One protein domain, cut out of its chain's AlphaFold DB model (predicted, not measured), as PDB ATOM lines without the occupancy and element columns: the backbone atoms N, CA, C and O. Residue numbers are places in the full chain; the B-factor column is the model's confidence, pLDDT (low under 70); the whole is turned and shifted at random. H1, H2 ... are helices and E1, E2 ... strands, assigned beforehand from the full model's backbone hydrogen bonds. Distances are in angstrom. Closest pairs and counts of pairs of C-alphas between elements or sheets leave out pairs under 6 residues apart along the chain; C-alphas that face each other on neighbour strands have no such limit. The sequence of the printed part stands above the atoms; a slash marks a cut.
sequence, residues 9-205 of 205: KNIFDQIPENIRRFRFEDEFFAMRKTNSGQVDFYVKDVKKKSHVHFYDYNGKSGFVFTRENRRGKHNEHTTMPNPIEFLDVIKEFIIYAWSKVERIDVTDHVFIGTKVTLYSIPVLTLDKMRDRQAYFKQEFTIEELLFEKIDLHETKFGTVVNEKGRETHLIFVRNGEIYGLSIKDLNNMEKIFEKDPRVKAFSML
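AT A GLANCE: This is residues 9 to 205 of the 205 residues of an uncharacterized protein of Candidatus Nitrosotalea devanaterra (UniProt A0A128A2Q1). The domain is an open frame with an empty middle: a strongly twisted sheet stands at each end, and a long two-stranded ribbon, E7 running on into E8 and E9 running on into E10, joins them along one side. Along the other side H2 reaches from E5 of one sheet to the second sheet, and H3 folds back beside it, with H4 packed on residues 85 to 89 of H2. The printed part has 197 residues, with four named helices and thirteen named strands in the order H1, E1 to E5, H2, E6 to E13, H3, H4. One sheet, E5 E4 E3 E2 E1 E9 E8, is mixed; the other, E6 E13 E12 E11 E7 E10, is antiparallel. The class is mixed, helices and strands; the whole is loose, with a radius of gyration of the C-alphas of 21.0 A and spans of 61 by 44 by 31 A.

IN THESE COORDINATES: H1, residues 9 to 12, begins at C-alpha 9 (-6.169, -6.531, 32.461). E1 is 21 to 24, E2 27 to 33, E3 39 to 45, E4 50 to 57 with 22.9 A and E5 60 to 67 with 23.3 A. H2, residues 83 to 99, runs 24.3 A from C-alpha 83 (-3.697, 1.529, 60.286). Then come E6, 102 to 104, E7, 115 to 120, E8, 123 to 130 with 21.2 A, E9, 133 to 139, E10, 142 to 146, E11, 156 to 161, E12, 167 to 174 with 20.2 A, and E13, 177 to 182. H3, residues 183 to 195, measures 18.5 A; H4, 197 to 203, ends at C-alpha 203 (1.431, -9.444, 68.910).

HOW THE PARTS SIT: E1 to E5 form a meander, each strand the antiparallel neighbour of the one before; in its hairpin E4 and E5, N 53 and O 64 are 2.8 A apart. E1 and E9 are parallel at 18 degrees, with N 23 and O 134 2.9 A apart. H1 is only just not on this sheet, with 4 pairs of C-alphas within 10 A. E7 runs on into E8 at 45 degrees and E9 into E10 at 22 degrees. E7 and E10 are antiparallel, with N 116 and O 145 2.8 A apart. E11 to E13 form a second meander; in its hairpin E12 and E13, N 172 and O 179 are 2.8 A apart. H3 is on that sheet at a height of 9.2 A. H2 only grazes the first sheet, with residues 83 to 86; the closest C-alphas of H2 and E5 are those of Pro 83 and Gly 62, 5.7 A. H2 and H3 touch, closest at the C-alphas of Ala 97 and Leu 186, 7.2 A, at a shallow tilt of 24 degrees, opposite ways. H4 touches H2, closest at the C-alphas of Arg 198 and Phe 86, 7.1 A. Every O i to N i+4 pair is within hydrogen-bond range in H2 and H3, 2 of 3 in H4; H1 is too short for one.

THE WHOLE: The C-alphas farthest apart, of Asn 35 and His 109, are 61.7 A apart. The printed part has no cut. The link E5 to H2 is long, 15 residues, of which 70 to 75 stand free. Mean pLDDT of the printed part is 70.6; 88 residues are under 70, among them 26 to 87 and 198 to 205.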
ATOM      1  N   LYS A   9      -5.215  -7.215  33.334       35.31
ATOM      2  CA  LYS A   9      -6.169  -6.531  32.461       35.31
ATOM      3  C   LYS A   9      -6.873  -7.496  31.509       35.31
ATOM      4  O   LYS A   9      -8.088  -7.608  31.587       35.31
ATOM      5  N   ASN A  10      -6.135  -8.266  30.709       44.84
ATOM      6  CA  ASN A  10      -6.741  -9.174  29.731       44.84
ATOM      7  C   ASN A  10      -7.543 -10.320  30.371       44.84
ATOM      8  O   ASN A  10      -8.490 -10.810  29.759       44.84
ATOM      9  N   ILE A  11      -7.197 -10.736  31.595       47.69
ATOM     10  CA  ILE A  11      -7.936 -11.767  32.344       47.69
ATOM     11  C   ILE A  11      -9.129 -11.162  33.101       47.69
ATOM     12  O   ILE A  11     -10.200 -11.758  33.110       47.69
ATOM     13  N   PHE A  12      -8.986  -9.979  33.705       47.09
ATOM     14  CA  PHE A  12     -10.046  -9.277  34.440       47.09
ATOM     15  C   PHE A  12     -11.139  -8.758  33.516       47.09
ATOM     16  O   PHE A  12     -12.305  -8.829  33.890       47.09
ATOM     17  N   ASP A  13     -10.798  -8.310  32.311       50.47
ATOM     18  CA  ASP A  13     -11.787  -7.864  31.326       50.47
ATOM     19  C   ASP A  13     -12.663  -9.035  30.823       50.47
ATOM     20  O   ASP A  13     -13.756  -8.824  30.301       50.47
ATOM     21  N   GLN A  14     -12.227 -10.285  31.035       54.53
ATOM     22  CA  GLN A  14     -13.016 -11.500  30.784       54.53
ATOM     23  C   GLN A  14     -13.842 -11.951  31.999       54.53
ATOM     24  O   GLN A  14     -14.665 -12.862  31.876       54.53
ATOM     25  N   ILE A  15     -13.633 -11.353  33.177       56.91
ATOM     26  CA  ILE A  15     -14.358 -11.694  34.403       56.91
ATOM     27  C   ILE A  15     -15.698 -10.948  34.399       56.91
ATOM     28  O   ILE A  15     -15.718  -9.719  34.446       56.91
ATOM     29  N   PRO A  16     -16.842 -11.657  34.393       62.50
ATOM     30  CA  PRO A  16     -18.148 -11.013  34.418       62.50
ATOM     31  C   PRO A  16     -18.328 -10.107  35.645       62.50
ATOM     32  O   PRO A  16     -17.981 -10.485  36.765       62.50
ATOM     33  N   GLU A  17     -18.972  -8.950  35.465       62.09
ATOM     34  CA  GLU A  17     -19.179  -7.936  36.522       62.09
ATOM     35  C   GLU A  17     -19.916  -8.457  37.774       62.09
ATOM     36  O   GLU A  17     -19.892  -7.845  38.844       62.09
ATOM     37  N   ASN A  18     -20.602  -9.596  37.668       62.09
ATOM     38  CA  ASN A  18     -21.316 -10.215  38.780       62.09
ATOM     39  C   ASN A  18     -20.423 -11.090  39.683       62.09
ATOM     40  O   ASN A  18     -20.919 -11.588  40.705       62.09
ATOM     41  N   ILE A  19     -19.142 -11.278  39.343       56.25
ATOM     42  CA  ILE A  19     -18.171 -11.996  40.170       56.25
ATOM     43  C   ILE A  19     -17.757 -11.115  41.347       56.25
ATOM     44  O   ILE A  19     -17.310  -9.983  41.199       56.25
ATOM     45  N   ARG A  20     -17.934 -11.647  42.559       63.06
ATOM     46  CA  ARG A  20     -17.640 -10.935  43.820       63.06
ATOM     47  C   ARG A  20     -16.561 -11.621  44.650       63.06
ATOM     48  O   ARG A  20     -16.279 -11.195  45.770       63.06
ATOM     49  N   ARG A  21     -16.044 -12.748  44.163       66.62
ATOM     50  CA  ARG A  21     -15.188 -13.675  44.903       66.62
ATOM     51  C   ARG A  21     -14.166 -14.297  43.962       66.62
ATOM     52  O   ARG A  21     -14.523 -14.728  42.868       66.62
ATOM     53  N   PHE A  22     -12.935 -14.398  44.430       67.44
ATOM     54  CA  PHE A  22     -11.795 -14.956  43.719       67.44
ATOM     55  C   PHE A  22     -11.121 -15.964  44.644       67.44
ATOM     56  O   PHE A  22     -10.958 -15.702  45.835       67.44
ATOM     57  N   ARG A  23     -10.765 -17.134  44.124       64.06
ATOM     58  CA  ARG A  23     -10.040 -18.151  44.887       64.06
ATOM     59  C   ARG A  23      -8.714 -18.456  44.204       64.06
ATOM     60  O   ARG A  23      -8.718 -18.795  43.021       64.06
ATOM     61  N   PHE A  24      -7.637 -18.386  44.979       61.31
ATOM     62  CA  PHE A  24      -6.275 -18.724  44.577       61.31
ATOM     63  C   PHE A  24      -5.784 -19.808  45.529       61.31
ATOM     64  O   PHE A  24      -5.598 -19.538  46.708       61.31
ATOM     65  N   GLU A  25      -5.672 -21.049  45.054       70.06
ATOM     66  CA  GLU A  25      -5.307 -22.201  45.895       70.06
ATOM     67  C   GLU A  25      -6.128 -22.286  47.215       70.06
ATOM     68  O   GLU A  25      -7.353 -22.520  47.202       70.06
ATOM     69  N   ASP A  26      -5.453 -22.096  48.355       61.94
ATOM     70  CA  ASP A  26      -5.998 -22.102  49.717       61.94
ATOM     71  C   ASP A  26      -6.431 -20.714  50.216       61.94
ATOM     72  O   ASP A  26      -6.919 -20.585  51.340       61.94
ATOM     73  N   GLU A  27      -6.300 -19.681  49.393       59.59
ATOM     74  CA  GLU A  27      -6.684 -18.312  49.704       59.59
ATOM     75  C   GLU A  27      -7.985 -17.919  49.002       59.59
ATOM     76  O   GLU A  27      -8.278 -18.275  47.854       59.59
ATOM     77  N   PHE A  28      -8.804 -17.158  49.715       64.81
ATOM     78  CA  PHE A  28     -10.089 -16.682  49.240       64.81
ATOM     79  C   PHE A  28     -10.177 -15.170  49.385       64.81
ATOM     80  O   PHE A  28     -10.055 -14.630  50.480       64.81
ATOM     81  N   PHE A  29     -10.468 -14.501  48.280       67.62
ATOM     82  CA  PHE A  29     -10.607 -13.060  48.185       67.62
ATOM     83  C   PHE A  29     -12.061 -12.736  47.861       67.62
ATOM     84  O   PHE A  29     -12.657 -13.333  46.966       67.62
ATOM     85  N   ALA A  30     -12.667 -11.785  48.557       65.56
ATOM     86  CA  ALA A  30     -13.983 -11.282  48.197       65.56
ATOM     87  C   ALA A  30     -13.997  -9.765  48.203       65.56
ATOM     88  O   ALA A  30     -13.450  -9.133  49.099       65.56
ATOM     89  N   MET A  31     -14.689  -9.202  47.223       61.19
ATOM     90  CA  MET A  31     -15.005  -7.786  47.176       61.19
ATOM     91  C   MET A  31     -16.505  -7.619  47.339       61.19
ATOM     92  O   MET A  31     -17.309  -8.230  46.626       61.19
ATOM     93  N   ARG A  32     -16.906  -6.772  48.282       64.25
ATOM     94  CA  ARG A  32     -18.310  -6.423  48.474       64.25
ATOM     95  C   ARG A  32     -18.450  -4.918  48.547       64.25
ATOM     96  O   ARG A  32     -17.931  -4.293  49.456       64.25
ATOM     97  N   LYS A  33     -19.241  -4.359  47.635       53.69
ATOM     98  CA  LYS A  33     -19.765  -3.005  47.789       53.69
ATOM     99  C   LYS A  33     -21.036  -3.066  48.637       53.69
ATOM    100  O   LYS A  33     -21.962  -3.814  48.297       53.69
ATOM    101  N   THR A  34     -21.064  -2.372  49.767       59.50
ATOM    102  CA  THR A  34     -22.271  -2.215  50.587       59.50
ATOM    103  C   THR A  34     -23.199  -1.172  49.952       59.50
ATOM    104  O   THR A  34     -22.803  -0.409  49.069       59.50
ATOM    105  N   ASN A  35     -24.446  -1.108  50.422       51.12
ATOM    106  CA  ASN A  35     -25.415  -0.114  49.950       51.12
ATOM    107  C   ASN A  35     -25.022   1.331  50.322       51.12
ATOM    108  O   ASN A  35     -25.517   2.261  49.698       51.12
ATOM    109  N   SER A  36     -24.133   1.524  51.304       48.69
ATOM    110  CA  SER A  36     -23.587   2.834  51.692       48.69
ATOM    111  C   SER A  36     -22.351   3.243  50.880       48.69
ATOM    112  O   SER A  36     -21.754   4.275  51.161       48.69
ATOM    113  N   GLY A  37     -21.949   2.447  49.882       47.75
ATOM    114  CA  GLY A  37     -20.792   2.726  49.030       47.75
ATOM    115  C   GLY A  37     -19.453   2.219  49.572       47.75
ATOM    116  O   GLY A  37     -18.471   2.272  48.838       47.75
ATOM    117  N   GLN A  38     -19.422   1.670  50.790       50.03
ATOM    118  CA  GLN A  38     -18.237   1.041  51.380       50.03
ATOM    119  C   GLN A  38     -17.808  -0.165  50.539       50.03
ATOM    120  O   GLN A  38     -18.638  -1.003  50.175       50.03
ATOM    121  N   VAL A  39     -16.516  -0.248  50.230       47.59
ATOM    122  CA  VAL A  39     -15.920  -1.418  49.582       47.59
ATOM    123  C   VAL A  39     -15.180  -2.210  50.644       47.59
ATOM    124  O   VAL A  39     -14.188  -1.747  51.199       47.59
ATOM    125  N   ASP A  40     -15.682  -3.405  50.915       53.19
ATOM    126  CA  ASP A  40     -15.030  -4.362  51.789       53.19
ATOM    127  C   ASP A  40     -14.198  -5.329  50.948       53.19
ATOM    128  O   ASP A  40     -14.735  -5.996  50.051       53.19
ATOM    129  N   PHE A  41     -12.916  -5.454  51.281       51.91
ATOM    130  CA  PHE A  41     -12.054  -6.520  50.778       51.91
ATOM    131  C   PHE A  41     -11.843  -7.552  51.874       51.91
ATOM    132  O   PHE A  41     -11.355  -7.221  52.949       51.91
ATOM    133  N   TYR A  42     -12.190  -8.798  51.589       60.28
ATOM    134  CA  TYR A  42     -12.004  -9.929  52.485       60.28
ATOM    135  C   TYR A  42     -10.898 -10.807  51.919       60.28
ATOM    136  O   TYR A  42     -11.020 -11.241  50.778       60.28
ATOM    137  N   VAL A  43      -9.876 -11.114  52.713       60.25
ATOM    138  CA  VAL A  43      -8.896 -12.167  52.417       60.25
ATOM    139  C   VAL A  43      -9.028 -13.235  53.488       60.25
ATOM    140  O   VAL A  43      -8.992 -12.915  54.673       60.25
ATOM    141  N   LYS A  44      -9.216 -14.489  53.090       61.91
ATOM    142  CA  LYS A  44      -9.330 -15.638  53.984       61.91
ATOM    143  C   LYS A  44      -8.306 -16.695  53.597       61.91
ATOM    144  O   LYS A  44      -8.385 -17.244  52.502       61.91
ATOM    145  N   ASP A  45      -7.438 -17.048  54.539       59.59
ATOM    146  CA  ASP A  45      -6.675 -18.298  54.482       59.59
ATOM    147  C   ASP A  45      -7.611 -19.439  54.915       59.59
ATOM    148  O   ASP A  45      -8.078 -19.491  56.061       59.59
ATOM    149  N   VAL A  46      -7.939 -20.338  53.986       58.62
ATOM    150  CA  VAL A  46      -8.897 -21.431  54.206       58.62
ATOM    151  C   VAL A  46      -8.337 -22.486  55.170       58.62
ATOM    152  O   VAL A  46      -9.121 -23.091  55.907       58.62
ATOM    153  N   LYS A  47      -7.011 -22.675  55.233       56.16
ATOM    154  CA  LYS A  47      -6.350 -23.627  56.144       56.16
ATOM    155  C   LYS A  47      -6.230 -23.064  57.558       56.16
ATOM    156  O   LYS A  47      -6.555 -23.758  58.521       56.16
ATOM    157  N   LYS A  48      -5.798 -21.806  57.693       50.84
ATOM    158  CA  LYS A  48      -5.576 -21.145  58.994       50.84
ATOM    159  C   LYS A  48      -6.810 -20.438  59.552       50.84
ATOM    160  O   LYS A  48      -6.744 -19.909  60.661       50.84
ATOM    161  N   LYS A  49      -7.928 -20.407  58.815       54.31
ATOM    162  CA  LYS A  49      -9.206 -19.803  59.247       54.31
ATOM    163  C   LYS A  49      -9.046 -18.368  59.766       54.31
ATOM    164  O   LYS A  49      -9.615 -17.969  60.787       54.31
ATOM    165  N   SER A  50      -8.207 -17.604  59.079       51.72
ATOM    166  CA  SER A  50      -7.852 -16.229  59.429       51.72
ATOM    167  C   SER A  50      -8.396 -15.297  58.355       51.72
ATOM    168  O   SER A  50      -8.306 -15.626  57.174       51.72
ATOM    169  N   HIS A  51      -8.991 -14.176  58.761       54.56
ATOM    170  CA  HIS A  51      -9.643 -13.228  57.865       54.56
ATOM    171  C   HIS A  51      -9.035 -11.833  58.020       54.56
ATOM    172  O   HIS A  51      -8.902 -11.330  59.138       54.56
ATOM    173  N   VAL A  52      -8.734 -11.187  56.898       55.66
ATOM    174  CA  VAL A  52      -8.347  -9.774  56.826       55.66
ATOM    175  C   VAL A  52      -9.455  -9.015  56.116       55.66
ATOM    176  O   VAL A  52      -9.898  -9.430  55.046       55.66
ATOM    177  N   HIS A  53      -9.919  -7.928  56.720       54.41
ATOM    178  CA  HIS A  53     -10.964  -7.070  56.180       54.41
ATOM    179  C   HIS A  53     -10.396  -5.678  55.976       54.41
ATOM    180  O   HIS A  53     -10.044  -5.036  56.959       54.41
ATOM    181  N   PHE A  54     -10.346  -5.196  54.742       54.47
ATOM    182  CA  PHE A  54     -10.060  -3.790  54.466       54.47
ATOM    183  C   PHE A  54     -11.374  -3.063  54.222       54.47
ATOM    184  O   PHE A  54     -12.229  -3.583  53.503       54.47
ATOM    185  N   TYR A  55     -11.526  -1.880  54.808       56.53
ATOM    186  CA  TYR A  55     -12.670  -1.008  54.568       56.53
ATOM    187  C   TYR A  55     -12.200   0.403  54.224       56.53
ATOM    188  O   TYR A  55     -11.195   0.881  54.750       56.53
ATOM    189  N   ASP A  56     -12.965   1.069  53.365       46.28
ATOM    190  CA  ASP A  56     -12.863   2.503  53.109       46.28
ATOM    191  C   ASP A  56     -14.255   3.126  53.251       46.28
ATOM    192  O   ASP A  56     -15.205   2.723  52.567       46.28
ATOM    193  N   TYR A  57     -14.397   4.053  54.199       46.47
ATOM    194  CA  TYR A  57     -15.655   4.737  54.488       46.47
ATOM    195  C   TYR A  57     -15.408   6.202  54.857       46.47
ATOM    196  O   TYR A  57     -14.662   6.505  55.787       46.47
ATOM    197  N   ASN A  58     -16.074   7.122  54.149       40.69
ATOM    198  CA  ASN A  58     -16.015   8.571  54.386       40.69
ATOM    199  C   ASN A  58     -14.580   9.132  54.495       40.69
ATOM    200  O   ASN A  58     -14.302   9.975  55.350       40.69
ATOM    201  N   GLY A  59     -13.662   8.652  53.648       49.50
ATOM    202  CA  GLY A  59     -12.264   9.099  53.619       49.50
ATOM    203  C   GLY A  59     -11.376   8.491  54.709       49.50
ATOM    204  O   GLY A  59     -10.270   8.979  54.931       49.50
ATOM    205  N   LYS A  60     -11.848   7.450  55.407       42.94
ATOM    206  CA  LYS A  60     -11.065   6.685  56.381       42.94
ATOM    207  C   LYS A  60     -10.903   5.247  55.906       42.94
ATOM    208  O   LYS A  60     -11.875   4.492  55.857       42.94
ATOM    209  N   SER A  61      -9.659   4.877  55.628       47.00
ATOM    210  CA  SER A  61      -9.247   3.507  55.328       47.00
ATOM    211  C   SER A  61      -8.852   2.791  56.620       47.00
ATOM    212  O   SER A  61      -8.212   3.382  57.491       47.00
ATOM    213  N   GLY A  62      -9.204   1.518  56.757       51.19
ATOM    214  CA  GLY A  62      -8.773   0.702  57.886       51.19
ATOM    215  C   GLY A  62      -8.714  -0.776  57.548       51.19
ATOM    216  O   GLY A  62      -9.211  -1.213  56.509       51.19
ATOM    217  N   PHE A  63      -8.083  -1.545  58.432       52.22
ATOM    218  CA  PHE A  63      -8.043  -2.996  58.329       52.22
ATOM    219  C   PHE A  63      -8.441  -3.651  59.653       52.22
ATOM    220  O   PHE A  63      -8.189  -3.119  60.736       52.22
ATOM    221  N   VAL A  64      -9.072  -4.815  59.560       54.59
ATOM    222  CA  VAL A  64      -9.491  -5.631  60.698       54.59
ATOM    223  C   VAL A  64      -9.021  -7.060  60.468       54.59
ATOM    224  O   VAL A  64      -9.347  -7.671  59.451       54.59
ATOM    225  N   PHE A  65      -8.305  -7.612  61.442       48.84
ATOM    226  CA  PHE A  65      -7.987  -9.036  61.497       48.84
ATOM    227  C   PHE A  65      -9.026  -9.758  62.360       48.84
ATOM    228  O   PHE A  65      -9.289  -9.342  63.488       48.84
ATOM    229  N   THR A  66      -9.621 -10.841  61.858       50.44
ATOM    230  CA  THR A  66     -10.529 -11.692  62.644       50.44
ATOM    231  C   THR A  66     -10.138 -13.171  62.532       50.44
ATOM    232  O   THR A  66      -9.754 -13.654  61.466       50.44
ATOM    233  N   ARG A  67     -10.201 -13.914  63.650       45.84
ATOM    234  CA  ARG A  67     -10.071 -15.387  63.678       45.84
ATOM    235  C   ARG A  67     -11.474 -16.001  63.620       45.84
ATOM    236  O   ARG A  67     -12.345 -15.594  64.384       45.84
ATOM    237  N   GLU A  68     -11.694 -16.993  62.752       41.28
ATOM    238  CA  GLU A  68     -13.035 -17.485  62.365       41.28
ATOM    239  C   GLU A  68     -13.883 -18.079  63.518       41.28
ATOM    240  O   GLU A  68     -15.097 -18.219  63.391       41.28
ATOM    241  N   ASN A  69     -13.300 -18.384  64.683       39.06
ATOM    242  CA  ASN A  69     -14.039 -19.010  65.789       39.06
ATOM    243  C   ASN A  69     -14.898 -18.051  66.631       39.06
ATOM    244  O   ASN A  69     -15.453 -18.468  67.648       39.06
ATOM    245  N   ARG A  70     -15.057 -16.791  66.223       42.97
ATOM    246  CA  ARG A  70     -16.064 -15.908  66.812       42.97
ATOM    247  C   ARG A  70     -17.026 -15.449  65.726       42.97
ATOM    248  O   ARG A  70     -16.636 -14.751  64.794       42.97
ATOM    249  N   ARG A  71     -18.310 -15.801  65.865       43.75
ATOM    250  CA  ARG A  71     -19.412 -15.021  65.273       43.75
ATOM    251  C   ARG A  71     -19.434 -13.663  65.979       43.75
ATOM    252  O   ARG A  71     -20.297 -13.416  66.816       43.75
ATOM    253  N   GLY A  72     -18.419 -12.847  65.731       42.38
ATOM    254  CA  GLY A  72     -18.207 -11.641  66.499       42.38
ATOM    255  C   GLY A  72     -19.201 -10.566  66.109       42.38
ATOM    256  O   GLY A  72     -19.447 -10.326  64.928       42.38
ATOM    257  N   LYS A  73     -19.809  -9.935  67.113       41.62
ATOM    258  CA  LYS A  73     -20.567  -8.690  66.934       41.62
ATOM    259  C   LYS A  73     -19.606  -7.577  66.483       41.62
ATOM    260  O   LYS A  73     -18.400  -7.717  66.647       41.62
ATOM    261  N   HIS A  74     -20.119  -6.455  65.969       40.28
ATOM    262  CA  HIS A  74     -19.337  -5.319  65.433       40.28
ATOM    263  C   HIS A  74     -18.216  -4.793  66.375       40.28
ATOM    264  O   HIS A  74     -17.235  -4.205  65.937       40.28
ATOM    265  N   ASN A  75     -18.344  -5.091  67.663       39.78
ATOM    266  CA  ASN A  75     -17.493  -4.769  68.801       39.78
ATOM    267  C   ASN A  75     -16.422  -5.837  69.140       39.78
ATOM    268  O   ASN A  75     -15.615  -5.624  70.037       39.78
ATOM    269  N   GLU A  76     -16.390  -6.967  68.431       35.81
ATOM    270  CA  GLU A  76     -15.310  -7.974  68.470       35.81
ATOM    271  C   GLU A  76     -14.309  -7.804  67.318       35.81
ATOM    272  O   GLU A  76     -13.342  -8.553  67.194       35.81
ATOM    273  N   HIS A  77     -14.545  -6.804  66.472       42.88
ATOM    274  CA  HIS A  77     -13.601  -6.362  65.468       42.88
ATOM    275  C   HIS A  77     -12.592  -5.452  66.153       42.88
ATOM    276  O   HIS A  77     -12.941  -4.361  66.612       42.88
ATOM    277  N   THR A  78     -11.332  -5.876  66.196       42.62
ATOM    278  CA  THR A  78     -10.243  -4.965  66.534       42.62
ATOM    279  C   THR A  78     -10.102  -3.995  65.370       42.62
ATOM    280  O   THR A  78      -9.419  -4.265  64.384       42.62
ATOM    281  N   THR A  79     -10.827  -2.884  65.452       43.50
ATOM    282  CA  THR A  79     -10.565  -1.726  64.605       43.50
ATOM    283  C   THR A  79      -9.204  -1.231  65.047       43.50
ATOM    284  O   THR A  79      -9.076  -0.739  66.167       43.50
ATOM    285  N   MET A  80      -8.171  -1.453  64.235       50.03
ATOM    286  CA  MET A  80      -6.864  -0.903  64.556       50.03
ATOM    287  C   MET A  80      -7.000   0.621  64.550       50.03
ATOM    288  O   MET A  80      -7.374   1.179  63.519       50.03
ATOM    289  N   PRO A  81      -6.759   1.307  65.680       45.41
ATOM    290  CA  PRO A  81      -6.992   2.743  65.761       45.41
ATOM    291  C   PRO A  81      -6.011   3.539  64.888       45.41
ATOM    292  O   PRO A  81      -6.286   4.701  64.600       45.41
ATOM    293  N   ASN A  82      -4.912   2.923  64.427       60.06
ATOM    294  CA  ASN A  82      -3.939   3.571  63.553       60.06
ATOM    295  C   ASN A  82      -3.374   2.638  62.456       60.06
ATOM    296  O   ASN A  82      -2.247   2.153  62.553       60.06
ATOM    297  N   PRO A  83      -4.151   2.361  61.394       56.97
ATOM    298  CA  PRO A  83      -3.697   1.529  60.286       56.97
ATOM    299  C   PRO A  83      -2.558   2.181  59.489       56.97
ATOM    300  O   PRO A  83      -1.773   1.473  58.867       56.97
ATOM    301  N   ILE A  84      -2.448   3.513  59.536       62.12
ATOM    302  CA  ILE A  84      -1.386   4.276  58.873       62.12
ATOM    303  C   ILE A  84      -0.036   3.963  59.523       62.12
ATOM    304  O   ILE A  84       0.890   3.593  58.814       62.12
ATOM    305  N   GLU A  85       0.055   3.987  60.858       63.97
ATOM    306  CA  GLU A  85       1.294   3.628  61.565       63.97
ATOM    307  C   GLU A  85       1.745   2.192  61.277       63.97
ATOM    308  O   GLU A  85       2.935   1.950  61.091       63.97
ATOM    309  N   PHE A  86       0.819   1.233  61.191       64.00
ATOM    310  CA  PHE A  86       1.175  -0.144  60.837       64.00
ATOM    311  C   PHE A  86       1.703  -0.257  59.400       64.00
ATOM    312  O   PHE A  86       2.709  -0.927  59.157       64.00
ATOM    313  N   LEU A  87       1.051   0.419  58.449       68.25
ATOM    314  CA  LEU A  87       1.511   0.477  57.061       68.25
ATOM    315  C   LEU A  87       2.864   1.189  56.938       68.25
ATOM    316  O   LEU A  87       3.684   0.773  56.120       68.25
ATOM    317  N   ASP A  88       3.128   2.199  57.768       70.25
ATOM    318  CA  ASP A  88       4.424   2.874  57.828       70.25
ATOM    319  C   ASP A  88       5.529   1.936  58.327       70.25
ATOM    320  O   ASP A  88       6.603   1.905  57.728       70.25
ATOM    321  N   VAL A  89       5.264   1.088  59.329       69.50
ATOM    322  CA  VAL A  89       6.240   0.066  59.754       69.50
ATOM    323  C   VAL A  89       6.511  -0.934  58.623       69.50
ATOM    324  O   VAL A  89       7.667  -1.258  58.345       69.50
ATOM    325  N   ILE A  90       5.472  -1.416  57.930       72.31
ATOM    326  CA  ILE A  90       5.644  -2.322  56.778       72.31
ATOM    327  C   ILE A  90       6.459  -1.638  55.674       72.31
ATOM    328  O   ILE A  90       7.350  -2.247  55.084       72.31
ATOM    329  N   LYS A  91       6.183  -0.363  55.394       74.00
ATOM    330  CA  LYS A  91       6.924   0.433  54.414       74.00
ATOM    331  C   LYS A  91       8.395   0.564  54.804       74.00
ATOM    332  O   LYS A  91       9.254   0.341  53.953       74.00
ATOM    333  N   GLU A  92       8.695   0.911  56.053       78.50
ATOM    334  CA  GLU A  92      10.067   0.990  56.571       78.50
ATOM    335  C   GLU A  92      10.790  -0.353  56.413       78.50
ATOM    336  O   GLU A  92      11.932  -0.389  55.950       78.50
ATOM    337  N   PHE A  93      10.099  -1.459  56.699       75.94
ATOM    338  CA  PHE A  93      10.621  -2.807  56.504       75.94
ATOM    339  C   PHE A  93      10.948  -3.093  55.032       75.94
ATOM    340  O   PHE A  93      12.051  -3.539  54.722       75.94
ATOM    341  N   ILE A  94      10.033  -2.787  54.106       74.69
ATOM    342  CA  ILE A  94      10.254  -2.979  52.664       74.69
ATOM    343  C   ILE A  94      11.430  -2.127  52.173       74.69
ATOM    344  O   ILE A  94      12.277  -2.625  51.432       74.69
ATOM    345  N   ILE A  95      11.507  -0.858  52.591       79.38
ATOM    346  CA  ILE A  95      12.604   0.050  52.222       79.38
ATOM    347  C   ILE A  95      13.937  -0.497  52.726       79.38
ATOM    348  O   ILE A  95      14.909  -0.529  51.970       79.38
ATOM    349  N   TYR A  96      13.983  -0.962  53.976       79.81
ATOM    350  CA  TYR A  96      15.186  -1.576  54.519       79.81
ATOM    351  C   TYR A  96      15.579  -2.815  53.706       79.81
ATOM    352  O   TYR A  96      16.744  -2.937  53.334       79.81
ATOM    353  N   ALA A  97      14.628  -3.699  53.376       77.69
ATOM    354  CA  ALA A  97      14.906  -4.924  52.620       77.69
ATOM    355  C   ALA A  97      15.544  -4.570  51.281       77.69
ATOM    356  O   ALA A  97      16.567  -5.130  50.907       77.69
ATOM    357  N   TRP A  98      14.977  -3.567  50.609       80.50
ATOM    358  CA  TRP A  98      15.483  -3.052  49.344       80.50
ATOM    359  C   TRP A  98      16.883  -2.462  49.457       80.50
ATOM    360  O   TRP A  98      17.695  -2.672  48.564       80.50
ATOM    361  N   SER A  99      17.199  -1.777  50.557       85.69
ATOM    362  CA  SER A  99      18.549  -1.244  50.787       85.69
ATOM    363  C   SER A  99      19.621  -2.328  50.977       85.69
ATOM    364  O   SER A  99      20.807  -2.017  50.927       85.69
ATOM    365  N   LYS A 100      19.207  -3.578  51.219       87.75
ATOM    366  CA  LYS A 100      20.073  -4.755  51.377       87.75
ATOM    367  C   LYS A 100      20.120  -5.648  50.143       87.75
ATOM    368  O   LYS A 100      20.828  -6.647  50.157       87.75
ATOM    369  N   VAL A 101      19.353  -5.320  49.104       89.75
ATOM    370  CA  VAL A 101      19.431  -6.030  47.831       89.75
ATOM    371  C   VAL A 101      20.692  -5.579  47.109       89.75
ATOM    372  O   VAL A 101      20.866  -4.395  46.823       89.75
ATOM    373  N   GLU A 102      21.551  -6.534  46.784       92.56
ATOM    374  CA  GLU A 102      22.824  -6.293  46.112       92.56
ATOM    375  C   GLU A 102      22.845  -7.012  44.767       92.56
ATOM    376  O   GLU A 102      22.253  -8.080  44.610       92.56
ATOM    377  N   ARG A 103      23.517  -6.429  43.774       93.62
ATOM    378  CA  ARG A 103      23.782  -7.127  42.515       93.62
ATOM    379  C   ARG A 103      24.879  -8.165  42.756       93.62
ATOM    380  O   ARG A 103      25.928  -7.818  43.288       93.62
ATOM    381  N   ILE A 104      24.648  -9.401  42.324       92.44
ATOM    382  CA  ILE A 104      25.619 -10.496  42.379       92.44
ATOM    383  C   ILE A 104      26.153 -10.741  40.968       92.44
ATOM    384  O   ILE A 104      25.386 -10.839  40.007       92.44
ATOM    385  N   ASP A 105      27.473 -10.834  40.836       87.31
ATOM    386  CA  ASP A 105      28.101 -11.235  39.580       87.31
ATOM    387  C   ASP A 105      28.031 -12.761  39.414       87.31
ATOM    388  O   ASP A 105      28.263 -13.508  40.363       87.31
ATOM    389  N   VAL A 106      27.753 -13.246  38.202       80.81
ATOM    390  CA  VAL A 106      27.739 -14.692  37.899       80.81
ATOM    391  C   VAL A 106      29.106 -15.337  38.165       80.81
ATOM    392  O   VAL A 106      29.194 -16.529  38.453       80.81
ATOM    393  N   THR A 107      30.176 -14.545  38.091       84.25
ATOM    394  CA  THR A 107      31.560 -14.969  38.329       84.25
ATOM    395  C   THR A 107      32.014 -14.835  39.786       84.25
ATOM    396  O   THR A 107      33.174 -15.126  40.092       84.25
ATOM    397  N   ASP A 108      31.126 -14.427  40.695       86.19
ATOM    398  CA  ASP A 108      31.451 -14.294  42.111       86.19
ATOM    399  C   ASP A 108      31.789 -15.665  42.724       86.19
ATOM    400  O   ASP A 108      30.966 -16.582  42.803       86.19
ATOM    401  N   HIS A 109      33.036 -15.799  43.176       86.56
ATOM    402  CA  HIS A 109      33.608 -17.035  43.709       86.56
ATOM    403  C   HIS A 109      32.881 -17.553  44.954       86.56
ATOM    404  O   HIS A 109      32.997 -18.733  45.275       86.56
ATOM    405  N   VAL A 110      32.148 -16.685  45.658       85.00
ATOM    406  CA  VAL A 110      31.316 -17.077  46.801       85.00
ATOM    407  C   VAL A 110      30.158 -17.974  46.354       85.00
ATOM    408  O   VAL A 110      29.726 -18.839  47.118       85.00
ATOM    409  N   PHE A 111      29.668 -17.785  45.127       88.81
ATOM    410  CA  PHE A 111      28.473 -18.445  44.607       88.81
ATOM    411  C   PHE A 111      28.769 -19.513  43.553       88.81
ATOM    412  O   PHE A 111      27.961 -20.428  43.388       88.81
ATOM    413  N   ILE A 112      29.909 -19.451  42.864       89.94
ATOM    414  CA  ILE A 112      30.304 -20.478  41.888       89.94
ATOM    415  C   ILE A 112      30.256 -21.879  42.521       89.94
ATOM    416  O   ILE A 112      30.784 -22.111  43.609       89.94
ATOM    417  N   GLY A 113      29.619 -22.826  41.828       89.38
ATOM    418  CA  GLY A 113      29.468 -24.210  42.276       89.38
ATOM    419  C   GLY A 113      28.406 -24.418  43.360       89.38
ATOM    420  O   GLY A 113      28.152 -25.561  43.749       89.38
ATOM    421  N   THR A 114      27.751 -23.354  43.839       93.56
ATOM    422  CA  THR A 114      26.633 -23.480  44.783       93.56
ATOM    423  C   THR A 114      25.353 -23.887  44.064       93.56
ATOM    424  O   THR A 114      25.122 -23.530  42.907       93.56
ATOM    425  N   LYS A 115      24.517 -24.671  44.750       94.62
ATOM    426  CA  LYS A 115      23.215 -25.069  44.219       94.62
ATOM    427  C   LYS A 115      22.221 -23.938  44.382       94.62
ATOM    428  O   LYS A 115      22.182 -23.260  45.407       94.62
ATOM    429  N   VAL A 116      21.372 -23.805  43.383       94.00
ATOM    430  CA  VAL A 116      20.333 -22.798  43.322       94.00
ATOM    431  C   VAL A 116      19.032 -23.473  42.942       94.00
ATOM    432  O   VAL A 116      18.993 -24.233  41.975       94.00
ATOM    433  N   THR A 117      17.980 -23.170  43.693       93.38
ATOM    434  CA  THR A 117      16.607 -23.533  43.346       93.38
ATOM    435  C   THR A 117      15.914 -22.278  42.839       93.38
ATOM    436  O   THR A 117      15.722 -21.332  43.604       93.38
ATOM    437  N   LEU A 118      15.574 -22.249  41.554       91.94
ATOM    438  CA  LEU A 118      14.894 -21.137  40.897       91.94
ATOM    439  C   LEU A 118      13.451 -21.505  40.562       91.94
ATOM    440  O   LEU A 118      13.123 -22.646  40.245       91.94
ATOM    441  N   TYR A 119      12.608 -20.487  40.600       89.12
ATOM    442  CA  TYR A 119      11.194 -20.522  40.292       89.12
ATOM    443  C   TYR A 119      10.921 -19.521  39.172       89.12
ATOM    444  O   TYR A 119      11.409 -18.381  39.206       89.12
ATOM    445  N   SER A 120      10.123 -19.923  38.184       85.19
ATOM    446  CA  SER A 120       9.590 -18.970  37.211       85.19
ATOM    447  C   SER A 120       8.621 -18.004  37.882       85.19
ATOM    448  O   SER A 120       8.017 -18.319  38.912       85.19
ATOM    449  N   ILE A 121       8.388 -16.847  37.255       79.75
ATOM    450  CA  ILE A 121       7.227 -16.022  37.609       79.75
ATOM    451  C   ILE A 121       5.975 -16.914  37.537       79.75
ATOM    452  O   ILE A 121       5.761 -17.562  36.507       79.75
ATOM    453  N   PRO A 122       5.163 -16.980  38.606       74.75
ATOM    454  CA  PRO A 122       3.957 -17.787  38.591       74.75
ATOM    455  C   PRO A 122       2.970 -17.231  37.572       74.75
ATOM    456  O   PRO A 122       2.671 -16.042  37.587       74.75
ATOM    457  N   VAL A 123       2.439 -18.088  36.711       74.31
ATOM    458  CA  VAL A 123       1.379 -17.741  35.769       74.31
ATOM    459  C   VAL A 123       0.042 -18.099  36.400       74.31
ATOM    460  O   VAL A 123      -0.159 -19.209  36.893       74.31
ATOM    461  N   LEU A 124      -0.879 -17.136  36.398       69.94
ATOM    462  CA  LEU A 124      -2.237 -17.319  36.894       69.94
ATOM    463  C   LEU A 124      -3.179 -17.553  35.717       69.94
ATOM    464  O   LEU A 124      -3.269 -16.719  34.817       69.94
ATOM    465  N   THR A 125      -3.904 -18.667  35.736       73.75
ATOM    466  CA  THR A 125      -4.881 -19.025  34.699       73.75
ATOM    467  C   THR A 125      -6.272 -19.177  35.302       73.75
ATOM    468  O   THR A 125      -6.442 -19.716  36.398       73.75
ATOM    469  N   LEU A 126      -7.296 -18.673  34.608       75.19
ATOM    470  CA  LEU A 126      -8.687 -18.893  35.000       75.19
ATOM    471  C   LEU A 126      -9.054 -20.360  34.731       75.19
ATOM    472  O   LEU A 126      -9.093 -20.784  33.582       75.19
ATOM    473  N   ASP A 127      -9.345 -21.125  35.782       79.00
ATOM    474  CA  ASP A 127      -9.735 -22.536  35.680       79.00
ATOM    475  C   ASP A 127     -11.227 -22.677  35.368       79.00
ATOM    476  O   ASP A 127     -11.628 -23.339  34.414       79.00
ATOM    477  N   LYS A 128     -12.078 -22.047  36.189       81.31
ATOM    478  CA  LYS A 128     -13.538 -22.100  36.029       81.31
ATOM    479  C   LYS A 128     -14.256 -20.982  36.770       81.31
ATOM    480  O   LYS A 128     -13.730 -20.391  37.712       81.31
ATOM    481  N   MET A 129     -15.516 -20.772  36.396       80.12
ATOM    482  CA  MET A 129     -16.448 -19.882  37.089       80.12
ATOM    483  C   MET A 129     -17.636 -20.675  37.646       80.12
ATOM    484  O   MET A 129     -18.218 -21.502  36.947       80.12
ATOM    485  N   ARG A 130     -18.015 -20.430  38.906       76.62
ATOM    486  CA  ARG A 130     -19.197 -21.041  39.540       76.62
ATOM    487  C   ARG A 130     -19.785 -20.120  40.605       76.62
ATOM    488  O   ARG A 130     -19.039 -19.558  41.394       76.62
ATOM    489  N   ASP A 131     -21.114 -19.990  40.658       74.50
ATOM    490  CA  ASP A 131     -21.848 -19.320  41.747       74.50
ATOM    491  C   ASP A 131     -21.260 -17.942  42.150       74.50
ATOM    492  O   ASP A 131     -21.096 -17.636  43.335       74.50
ATOM    493  N   ARG A 132     -20.941 -17.100  41.147       73.81
ATOM    494  CA  ARG A 132     -20.301 -15.764  41.279       73.81
ATOM    495  C   ARG A 132     -18.860 -15.781  41.815       73.81
ATOM    496  O   ARG A 132     -18.414 -14.795  42.413       73.81
ATOM    497  N   GLN A 133     -18.157 -16.894  41.632       71.50
ATOM    498  CA  GLN A 133     -16.764 -17.095  42.032       71.50
ATOM    499  C   GLN A 133     -15.910 -17.468  40.821       71.50
ATOM    500  O   GLN A 133     -16.307 -18.330  40.031       71.50
ATOM    501  N   ALA A 134     -14.739 -16.845  40.712       71.69
ATOM    502  CA  ALA A 134     -13.687 -17.237  39.781       71.69
ATOM    503  C   ALA A 134     -12.627 -18.071  40.514       71.69
ATOM    504  O   ALA A 134     -12.183 -17.703  41.608       71.69
ATOM    505  N   TYR A 135     -12.246 -19.198  39.919       73.62
ATOM    506  CA  TYR A 135     -11.200 -20.087  40.419       73.62
ATOM    507  C   TYR A 135      -9.977 -19.950  39.529       73.62
ATOM    508  O   TYR A 135     -10.094 -20.122  38.315       73.62
ATOM    509  N   PHE A 136      -8.825 -19.680  40.134       72.69
ATOM    510  CA  PHE A 136      -7.558 -19.574  39.423       72.69
ATOM    511  C   PHE A 136      -6.652 -20.745  39.778       72.69
ATOM    512  O   PHE A 136      -6.616 -21.193  40.927       72.69
ATOM    513  N   LYS A 137      -5.924 -21.226  38.775       75.12
ATOM    514  CA  LYS A 137      -4.773 -22.105  38.947       75.12
ATOM    515  C   LYS A 137      -3.508 -21.267  38.872       75.12
ATOM    516  O   LYS A 137      -3.445 -20.295  38.120       75.12
ATOM    517  N   GLN A 138      -2.530 -21.653  39.674       76.25
ATOM    518  CA  GLN A 138      -1.201 -21.076  39.665       76.25
ATOM    519  C   GLN A 138      -0.236 -22.137  39.149       76.25
ATOM    520  O   GLN A 138      -0.196 -23.252  39.665       76.25
ATOM    521  N   GLU A 139       0.516 -21.790  38.114       78.56
ATOM    522  CA  GLU A 139       1.519 -22.664  37.516       78.56
ATOM    523  C   GLU A 139       2.873 -21.961  37.549       78.56
ATOM    524  O   GLU A 139       2.985 -20.773  37.249       78.56
ATOM    525  N   PHE A 140       3.909 -22.689  37.940       83.38
ATOM    526  CA  PHE A 140       5.288 -22.219  37.921       83.38
ATOM    527  C   PHE A 140       6.212 -23.409  37.697       83.38
ATOM    528  O   PHE A 140       5.881 -24.546  38.046       83.38
ATOM    529  N   THR A 141       7.370 -23.154  37.105       88.06
ATOM    530  CA  THR A 141       8.426 -24.155  36.978       88.06
ATOM    531  C   THR A 141       9.401 -24.019  38.136       88.06
ATOM    532  O   THR A 141       9.612 -22.925  38.661       88.06
ATOM    533  N   ILE A 142       9.966 -25.153  38.546       91.44
ATOM    534  CA  ILE A 142      11.047 -25.228  39.525       91.44
ATOM    535  C   ILE A 142      12.241 -25.840  38.806       91.44
ATOM    536  O   ILE A 142      12.113 -26.899  38.190       91.44
ATOM    537  N   GLU A 143      13.393 -25.190  38.894       93.25
ATOM    538  CA  GLU A 143      14.654 -25.699  38.369       93.25
ATOM    539  C   GLU A 143      15.714 -25.714  39.473       93.25
ATOM    540  O   GLU A 143      15.821 -24.783  40.272       93.25
ATOM    541  N   GLU A 144      16.502 -26.788  39.522       94.31
ATOM    542  CA  GLU A 144      17.677 -26.885  40.384       94.31
ATOM    543  C   GLU A 144      18.930 -26.951  39.518       94.31
ATOM    544  O   GLU A 144      19.077 -27.839  38.673       94.31
ATOM    545  N   LEU A 145      19.843 -26.006  39.720       95.00
ATOM    546  CA  LEU A 145      21.052 -25.868  38.915       95.00
ATOM    547  C   LEU A 145      22.196 -25.252  39.725       95.00
ATOM    548  O   LEU A 145      22.031 -24.889  40.887       95.00
ATOM    549  N   LEU A 146      23.387 -25.202  39.131       94.38
ATOM    550  CA  LEU A 146      24.528 -24.507  39.729       94.38
ATOM    551  C   LEU A 146      24.442 -23.015  39.420       94.38
ATOM    552  O   LEU A 146      24.028 -22.657  38.321       94.38
ATOM    553  N   PHE A 147      24.857 -22.160  40.349       94.25
ATOM    554  CA  PHE A 147      24.724 -20.705  40.236       94.25
ATOM    555  C   PHE A 147      25.276 -20.131  38.922       94.25
ATOM    556  O   PHE A 147      24.629 -19.318  38.270       94.25
ATOM    557  N   GLU A 148      26.432 -20.605  38.465       93.38
ATOM    558  CA  GLU A 148      27.047 -20.145  37.217       93.38
ATOM    559  C   GLU A 148      26.280 -20.563  35.947       93.38
ATOM    560  O   GLU A 148      26.586 -20.098  34.852       93.38
ATOM    561  N   LYS A 149      25.288 -21.452  36.079       94.12
ATOM    562  CA  LYS A 149      24.429 -21.934  34.988       94.12
ATOM    563  C   LYS A 149      23.070 -21.238  34.946       94.12
ATOM    564  O   LYS A 149      22.215 -21.661  34.170       94.12
ATOM    565  N   ILE A 150      22.846 -20.226  35.785       92.75
ATOM    566  CA  ILE A 150      21.601 -19.460  35.779       92.75
ATOM    567  C   ILE A 150      21.433 -18.794  34.411       92.75
ATOM    568  O   ILE A 150      22.282 -18.018  33.971       92.75
ATOM    569  N   ASP A 151      20.305 -19.065  33.757       90.56
ATOM    570  CA  ASP A 151      19.905 -18.324  32.566       90.56
ATOM    571  C   ASP A 151      19.358 -16.946  32.961       90.56
ATOM    572  O   ASP A 151      18.358 -16.839  33.673       90.56
ATOM    573  N   LEU A 152      20.022 -15.893  32.485       92.00
ATOM    574  CA  LEU A 152      19.714 -14.500  32.805       92.00
ATOM    575  C   LEU A 152      18.638 -13.873  31.904       92.00
ATOM    576  O   LEU A 152      18.231 -12.732  32.143       92.00
ATOM    577  N   HIS A 153      18.205 -14.573  30.852       89.81
ATOM    578  CA  HIS A 153      17.254 -14.039  29.871       89.81
ATOM    579  C   HIS A 153      15.829 -14.001  30.430       89.81
ATOM    580  O   HIS A 153      15.047 -13.108  30.098       89.81
ATOM    581  N   GLU A 154      15.500 -14.944  31.309       85.12
ATOM    582  CA  GLU A 154      14.190 -15.051  31.934       85.12
ATOM    583  C   GLU A 154      14.197 -14.477  33.348       85.12
ATOM    584  O   GLU A 154      15.151 -14.624  34.111       85.12
ATOM    585  N   THR A 155      13.092 -13.831  33.725       87.75
ATOM    586  CA  THR A 155      12.936 -13.367  35.104       87.75
ATOM    587  C   THR A 155      12.579 -14.542  36.000       87.75
ATOM    588  O   THR A 155      11.576 -15.221  35.774       87.75
ATOM    589  N   LYS A 156      13.388 -14.755  37.033       89.44
ATOM    590  CA  LYS A 156      13.256 -15.867  37.976       89.44
ATOM    591  C   LYS A 156      13.539 -15.378  39.389       89.44
ATOM    592  O   LYS A 156      14.192 -14.357  39.591       89.44
ATOM    593  N   PHE A 157      13.047 -16.098  40.379       91.38
ATOM    594  CA  PHE A 157      13.374 -15.856  41.782       91.38
ATOM    595  C   PHE A 157      13.694 -17.181  42.446       91.38
ATOM    596  O   PHE A 157      13.250 -18.222  41.982       91.38
ATOM    597  N   GLY A 158      14.466 -17.179  43.519       90.62
ATOM    598  CA  GLY A 158      14.839 -18.436  44.140       90.62
ATOM    599  C   GLY A 158      15.751 -18.286  45.330       90.62
ATOM    600  O   GLY A 158      15.873 -17.203  45.902       90.62
ATOM    601  N   THR A 159      16.385 -19.389  45.698       93.69
ATOM    602  CA  THR A 159      17.278 -19.470  46.849       93.69
ATOM    603  C   THR A 159      18.610 -20.095  46.466       93.69
ATOM    604  O   THR A 159      18.684 -21.023  45.662       93.69
ATOM    605  N   VAL A 160      19.684 -19.586  47.072       92.19
ATOM    606  CA  VAL A 160      21.007 -20.217  47.025       92.19
ATOM    607  C   VAL A 160      21.167 -21.106  48.245       92.19
ATOM    608  O   VAL A 160      21.064 -20.641  49.388       92.19
ATOM    609  N   VAL A 161      21.487 -22.371  48.000       88.50
ATOM    610  CA  VAL A 161      21.685 -23.400  49.015       88.50
ATOM    611  C   VAL A 161      23.166 -23.766  49.076       88.50
ATOM    612  O   VAL A 161      23.785 -24.141  48.081       88.50
ATOM    613  N   ASN A 162      23.754 -23.663  50.267       86.12
ATOM    614  CA  ASN A 162      25.152 -24.041  50.471       86.12
ATOM    615  C   ASN A 162      25.341 -25.568  50.545       86.12
ATOM    616  O   ASN A 162      24.385 -26.338  50.610       86.12
ATOM    617  N   GLU A 163      26.594 -26.013  50.632       83.38
ATOM    618  CA  GLU A 163      26.965 -27.436  50.728       83.38
ATOM    619  C   GLU A 163      26.320 -28.181  51.910       83.38
ATOM    620  O   GLU A 163      26.186 -29.402  51.887       83.38
ATOM    621  N   LYS A 164      25.892 -27.455  52.953       85.88
ATOM    622  CA  LYS A 164      25.212 -28.012  54.134       85.88
ATOM    623  C   LYS A 164      23.691 -28.085  53.966       85.88
ATOM    624  O   LYS A 164      23.001 -28.357  54.947       85.88
ATOM    625  N   GLY A 165      23.166 -27.795  52.776       82.31
ATOM    626  CA  GLY A 165      21.731 -27.790  52.497       82.31
ATOM    627  C   GLY A 165      20.984 -26.610  53.121       82.31
ATOM    628  O   GLY A 165      19.778 -26.699  53.320       82.31
ATOM    629  N   ARG A 166      21.679 -25.525  53.491       85.44
ATOM    630  CA  ARG A 166      21.050 -24.344  54.104       85.44
ATOM    631  C   ARG A 166      20.888 -23.227  53.089       85.44
ATOM    632  O   ARG A 166      21.842 -22.900  52.384       85.44
ATOM    633  N   GLU A 167      19.721 -22.597  53.105       87.62
ATOM    634  CA  GLU A 167      19.460 -21.370  52.358       87.62
ATOM    635  C   GLU A 167      20.314 -20.225  52.909       87.62
ATOM    636  O   GLU A 167      20.394 -19.995  54.119       87.62
ATOM    637  N   THR A 168      20.991 -19.522  52.008       90.69
ATOM    638  CA  THR A 168      21.906 -18.427  52.354       90.69
ATOM    639  C   THR A 168      21.450 -17.093  51.790       90.69
ATOM    640  O   THR A 168      21.603 -16.070  52.459       90.69
ATOM    641  N   HIS A 169      20.851 -17.109  50.600       92.50
ATOM    642  CA  HIS A 169      20.389 -15.921  49.896       92.50
ATOM    643  C   HIS A 169      19.053 -16.202  49.223       92.50
ATOM    644  O   HIS A 169      18.861 -17.288  48.676       92.50
ATOM    645  N   LEU A 170      18.172 -15.205  49.228       92.31
ATOM    646  CA  LEU A 170      17.161 -15.064  48.188       92.31
ATOM    647  C   LEU A 170      17.839 -14.450  46.970       92.31
ATOM    648  O   LEU A 170      18.639 -13.528  47.128       92.31
ATOM    649  N   ILE A 171      17.506 -14.922  45.778       92.81
ATOM    650  CA  ILE A 171      17.999 -14.352  44.529       92.81
ATOM    651  C   ILE A 171      16.855 -13.999  43.589       92.81
ATOM    652  O   ILE A 171      15.799 -14.630  43.587       92.81
ATOM    653  N   PHE A 172      17.096 -12.983  42.774       92.44
ATOM    654  CA  PHE A 172      16.181 -12.455  41.782       92.44
ATOM    655  C   PHE A 172      16.965 -12.242  40.493       92.44
ATOM    656  O   PHE A 172      17.860 -11.404  40.432       92.44
ATOM    657  N   VAL A 173      16.625 -13.001  39.462       91.75
ATOM    658  CA  VAL A 173      17.165 -12.840  38.117       91.75
ATOM    659  C   VAL A 173      16.220 -11.921  37.370       91.75
ATOM    660  O   VAL A 173      15.028 -12.215  37.275       91.75
ATOM    661  N   ARG A 174      16.706 -10.786  36.879       88.94
ATOM    662  CA  ARG A 174      15.884  -9.832  36.132       88.94
ATOM    663  C   ARG A 174      16.748  -8.987  35.216       88.94
ATOM    664  O   ARG A 174      17.785  -8.491  35.635       88.94
ATOM    665  N   ASN A 175      16.260  -8.744  33.998       88.62
ATOM    666  CA  ASN A 175      16.905  -7.868  33.017       88.62
ATOM    667  C   ASN A 175      18.380  -8.235  32.746       88.62
ATOM    668  O   ASN A 175      19.209  -7.344  32.589       88.62
ATOM    669  N   GLY A 176      18.718  -9.527  32.709       89.50
ATOM    670  CA  GLY A 176      20.100  -9.954  32.482       89.50
ATOM    671  C   GLY A 176      21.015  -9.864  33.710       89.50
ATOM    672  O   GLY A 176      22.220 -10.041  33.569       89.50
ATOM    673  N   GLU A 177      20.485  -9.574  34.899       93.06
ATOM    674  CA  GLU A 177      21.264  -9.405  36.128       93.06
ATOM    675  C   GLU A 177      20.730 -10.295  37.254       93.06
ATOM    676  O   GLU A 177      19.535 -10.594  37.314       93.06
ATOM    677  N   ILE A 178      21.619 -10.686  38.170       93.94
ATOM    678  CA  ILE A 178      21.257 -11.380  39.406       93.94
ATOM    679  C   ILE A 178      21.336 -10.382  40.552       93.94
ATOM    680  O   ILE A 178      22.336  -9.693  40.740       93.94
ATOM    681  N   TYR A 179      20.280 -10.339  41.345       94.06
ATOM    682  CA  TYR A 179      20.213  -9.608  42.595       94.06
ATOM    683  C   TYR A 179      20.043 -10.595  43.736       94.06
ATOM    684  O   TYR A 179      19.343 -11.594  43.583       94.06
ATOM    685  N   GLY A 180      20.648 -10.320  44.881       91.50
ATOM    686  CA  GLY A 180      20.564 -11.163  46.059       91.50
ATOM    687  C   GLY A 180      20.201 -10.386  47.309       91.50
ATOM    688  O   GLY A 180      20.505  -9.205  47.440       91.50
ATOM    689  N   LEU A 181      19.561 -11.082  48.240       91.00
ATOM    690  CA  LEU A 181      19.316 -10.620  49.597       91.00
ATOM    691  C   LEU A 181      19.697 -11.739  50.564       91.00
ATOM    692  O   LEU A 181      19.163 -12.846  50.484       91.00
ATOM    693  N   SER A 182      20.624 -11.464  51.482       91.50
ATOM    694  CA  SER A 182      21.056 -12.468  52.452       91.50
ATOM    695  C   SER A 182      19.915 -12.852  53.397       91.50
ATOM    696  O   SER A 182      19.268 -11.994  54.002       91.50
ATOM    697  N   ILE A 183      19.735 -14.156  53.622       88.81
ATOM    698  CA  ILE A 183      18.811 -14.674  54.643       88.81
ATOM    699  C   ILE A 183      19.198 -14.153  56.035       88.81
ATOM    700  O   ILE A 183      18.342 -13.919  56.885       88.81
ATOM    701  N   LYS A 184      20.492 -13.911  56.286       87.69
ATOM    702  CA  LYS A 184      20.955 -13.316  57.546       87.69
ATOM    703  C   LYS A 184      20.410 -11.899  57.732       87.69
ATOM    704  O   LYS A 184      20.006 -11.562  58.844       87.69
ATOM    705  N   ASP A 185      20.401 -11.093  56.675       85.56
ATOM    706  CA  ASP A 185      19.873  -9.733  56.734       85.56
ATOM    707  C   ASP A 185      18.361  -9.747  56.926       85.56
ATOM    708  O   ASP A 185      17.878  -9.061  57.821       85.56
ATOM    709  N   LEU A 186      17.635 -10.621  56.221       82.00
ATOM    710  CA  LEU A 186      16.202 -10.845  56.459       82.00
ATOM    711  C   LEU A 186      15.900 -11.236  57.911       82.00
ATOM    712  O   LEU A 186      15.032 -10.642  58.543       82.00
ATOM    713  N   ASN A 187      16.662 -12.165  58.485       81.50
ATOM    714  CA  ASN A 187      16.481 -12.575  59.879       81.50
ATOM    715  C   ASN A 187      16.801 -11.442  60.870       81.50
ATOM    716  O   ASN A 187      16.200 -11.345  61.941       81.50
ATOM    717  N   ASN A 188      17.779 -10.588  60.559       81.38
ATOM    718  CA  ASN A 188      18.071  -9.411  61.379       81.38
ATOM    719  C   ASN A 188      16.935  -8.390  61.299       81.38
ATOM    720  O   ASN A 188      16.573  -7.801  62.316       81.38
ATOM    721  N   MET A 189      16.360  -8.211  60.112       77.81
ATOM    722  CA  MET A 189      15.209  -7.345  59.895       77.81
ATOM    723  C   MET A 189      13.977  -7.821  60.648       77.81
ATOM    724  O   MET A 189      13.340  -7.015  61.320       77.81
ATOM    725  N   GLU A 190      13.657  -9.111  60.567       75.44
ATOM    726  CA  GLU A 190      12.532  -9.708  61.287       75.44
ATOM    727  C   GLU A 190      12.656  -9.439  62.790       75.44
ATOM    728  O   GLU A 190      11.729  -8.932  63.413       75.44
ATOM    729  N   LYS A 191      13.853  -9.618  63.361       79.19
ATOM    730  CA  LYS A 191      14.114  -9.297  64.774       79.19
ATOM    731  C   LYS A 191      13.954  -7.817  65.115       79.19
ATOM    732  O   LYS A 191      13.604  -7.501  66.253       79.19
ATOM    733  N   ILE A 192      14.293  -6.907  64.200       77.44
ATOM    734  CA  ILE A 192      14.067  -5.464  64.392       77.44
ATOM    735  C   ILE A 192      12.561  -5.194  64.386       77.44
ATOM    736  O   ILE A 192      12.058  -4.548  65.303       77.44
ATOM    737  N   PHE A 193      11.851  -5.758  63.408       73.75
ATOM    738  CA  PHE A 193      10.407  -5.631  63.248       73.75
ATOM    739  C   PHE A 193       9.641  -6.168  64.468       73.75
ATOM    740  O   PHE A 193       8.826  -5.455  65.040       73.75
ATOM    741  N   GLU A 194       9.963  -7.369  64.957       70.69
ATOM    742  CA  GLU A 194       9.353  -7.968  66.158       70.69
ATOM    743  C   GLU A 194       9.548  -7.130  67.432       70.69
ATOM    744  O   GLU A 194       8.760  -7.206  68.382       70.69
ATOM    745  N   LYS A 195      10.636  -6.359  67.493       75.88
ATOM    746  CA  LYS A 195      10.967  -5.520  68.650       75.88
ATOM    747  C   LYS A 195      10.373  -4.125  68.565       75.88
ATOM    748  O   LYS A 195      10.383  -3.443  69.594       75.88
ATOM    749  N   ASP A 196       9.867  -3.718  67.405       73.56
ATOM    750  CA  ASP A 196       9.275  -2.403  67.216       73.56
ATOM    751  C   ASP A 196       8.069  -2.242  68.166       73.56
ATOM    752  O   ASP A 196       7.163  -3.083  68.166       73.56
ATOM    753  N   PRO A 197       8.038  -1.202  69.020       70.44
ATOM    754  CA  PRO A 197       6.927  -0.963  69.938       70.44
ATOM    755  C   PRO A 197       5.580  -0.826  69.225       70.44
ATOM    756  O   PRO A 197       4.563  -1.249  69.777       70.44
ATOM    757  N   ARG A 198       5.586  -0.292  67.994       67.00
ATOM    758  CA  ARG A 198       4.405  -0.215  67.130       67.00
ATOM    759  C   ARG A 198       3.927  -1.627  66.812       67.00
ATOM    760  O   ARG A 198       2.741  -1.884  66.919       67.00
ATOM    761  N   VAL A 199       4.842  -2.568  66.550       62.81
ATOM    762  CA  VAL A 199       4.531  -3.972  66.220       62.81
ATOM    763  C   VAL A 199       4.121  -4.812  67.428       62.81
ATOM    764  O   VAL A 199       3.193  -5.613  67.337       62.81
ATOM    765  N   LYS A 200       4.764  -4.628  68.586       54.56
ATOM    766  CA  LYS A 200       4.424  -5.354  69.827       54.56
ATOM    767  C   LYS A 200       2.999  -5.108  70.309       54.56
ATOM    768  O   LYS A 200       2.405  -5.999  70.911       54.56
ATOM    769  N   ALA A 201       2.437  -3.937  70.018       49.19
ATOM    770  CA  ALA A 201       1.026  -3.661  70.265       49.19
ATOM    771  C   ALA A 201       0.091  -4.608  69.479       49.19
ATOM    772  O   ALA A 201      -1.059  -4.794  69.873       49.19
ATOM    773  N   PHE A 202       0.584  -5.242  68.407       49.16
ATOM    774  CA  PHE A 202      -0.173  -6.159  67.555       49.16
ATOM    775  C   PHE A 202       0.033  -7.647  67.892       49.16
ATOM    776  O   PHE A 202      -0.830  -8.448  67.545       49.16
ATOM    777  N   SER A 203       1.127  -8.037  68.568       37.72
ATOM    778  CA  SER A 203       1.431  -9.444  68.910       37.72
ATOM    779  C   SER A 203       0.861  -9.922  70.256       37.72
ATOM    780  O   SER A 203       0.919 -11.114  70.552       37.72
ATOM    781  N   MET A 204       0.285  -9.018  71.060       34.31
ATOM    782  CA  MET A 204      -0.438  -9.341  72.304       34.31
ATOM    783  C   MET A 204      -1.947  -9.614  72.098       34.31
ATOM    784  O   MET A 204      -2.704  -9.637  73.070       34.31
ATOM    785  N   LEU A 205      -2.385  -9.817  70.847       34.59
ATOM    786  CA  LEU A 205      -3.761 -10.150  70.436       34.59
ATOM    787  C   LEU A 205      -3.862 -11.586  69.887       34.59
ATOM    788  O   LEU A 205      -4.962 -12.179  69.993       34.59
TER     789      LEU A 205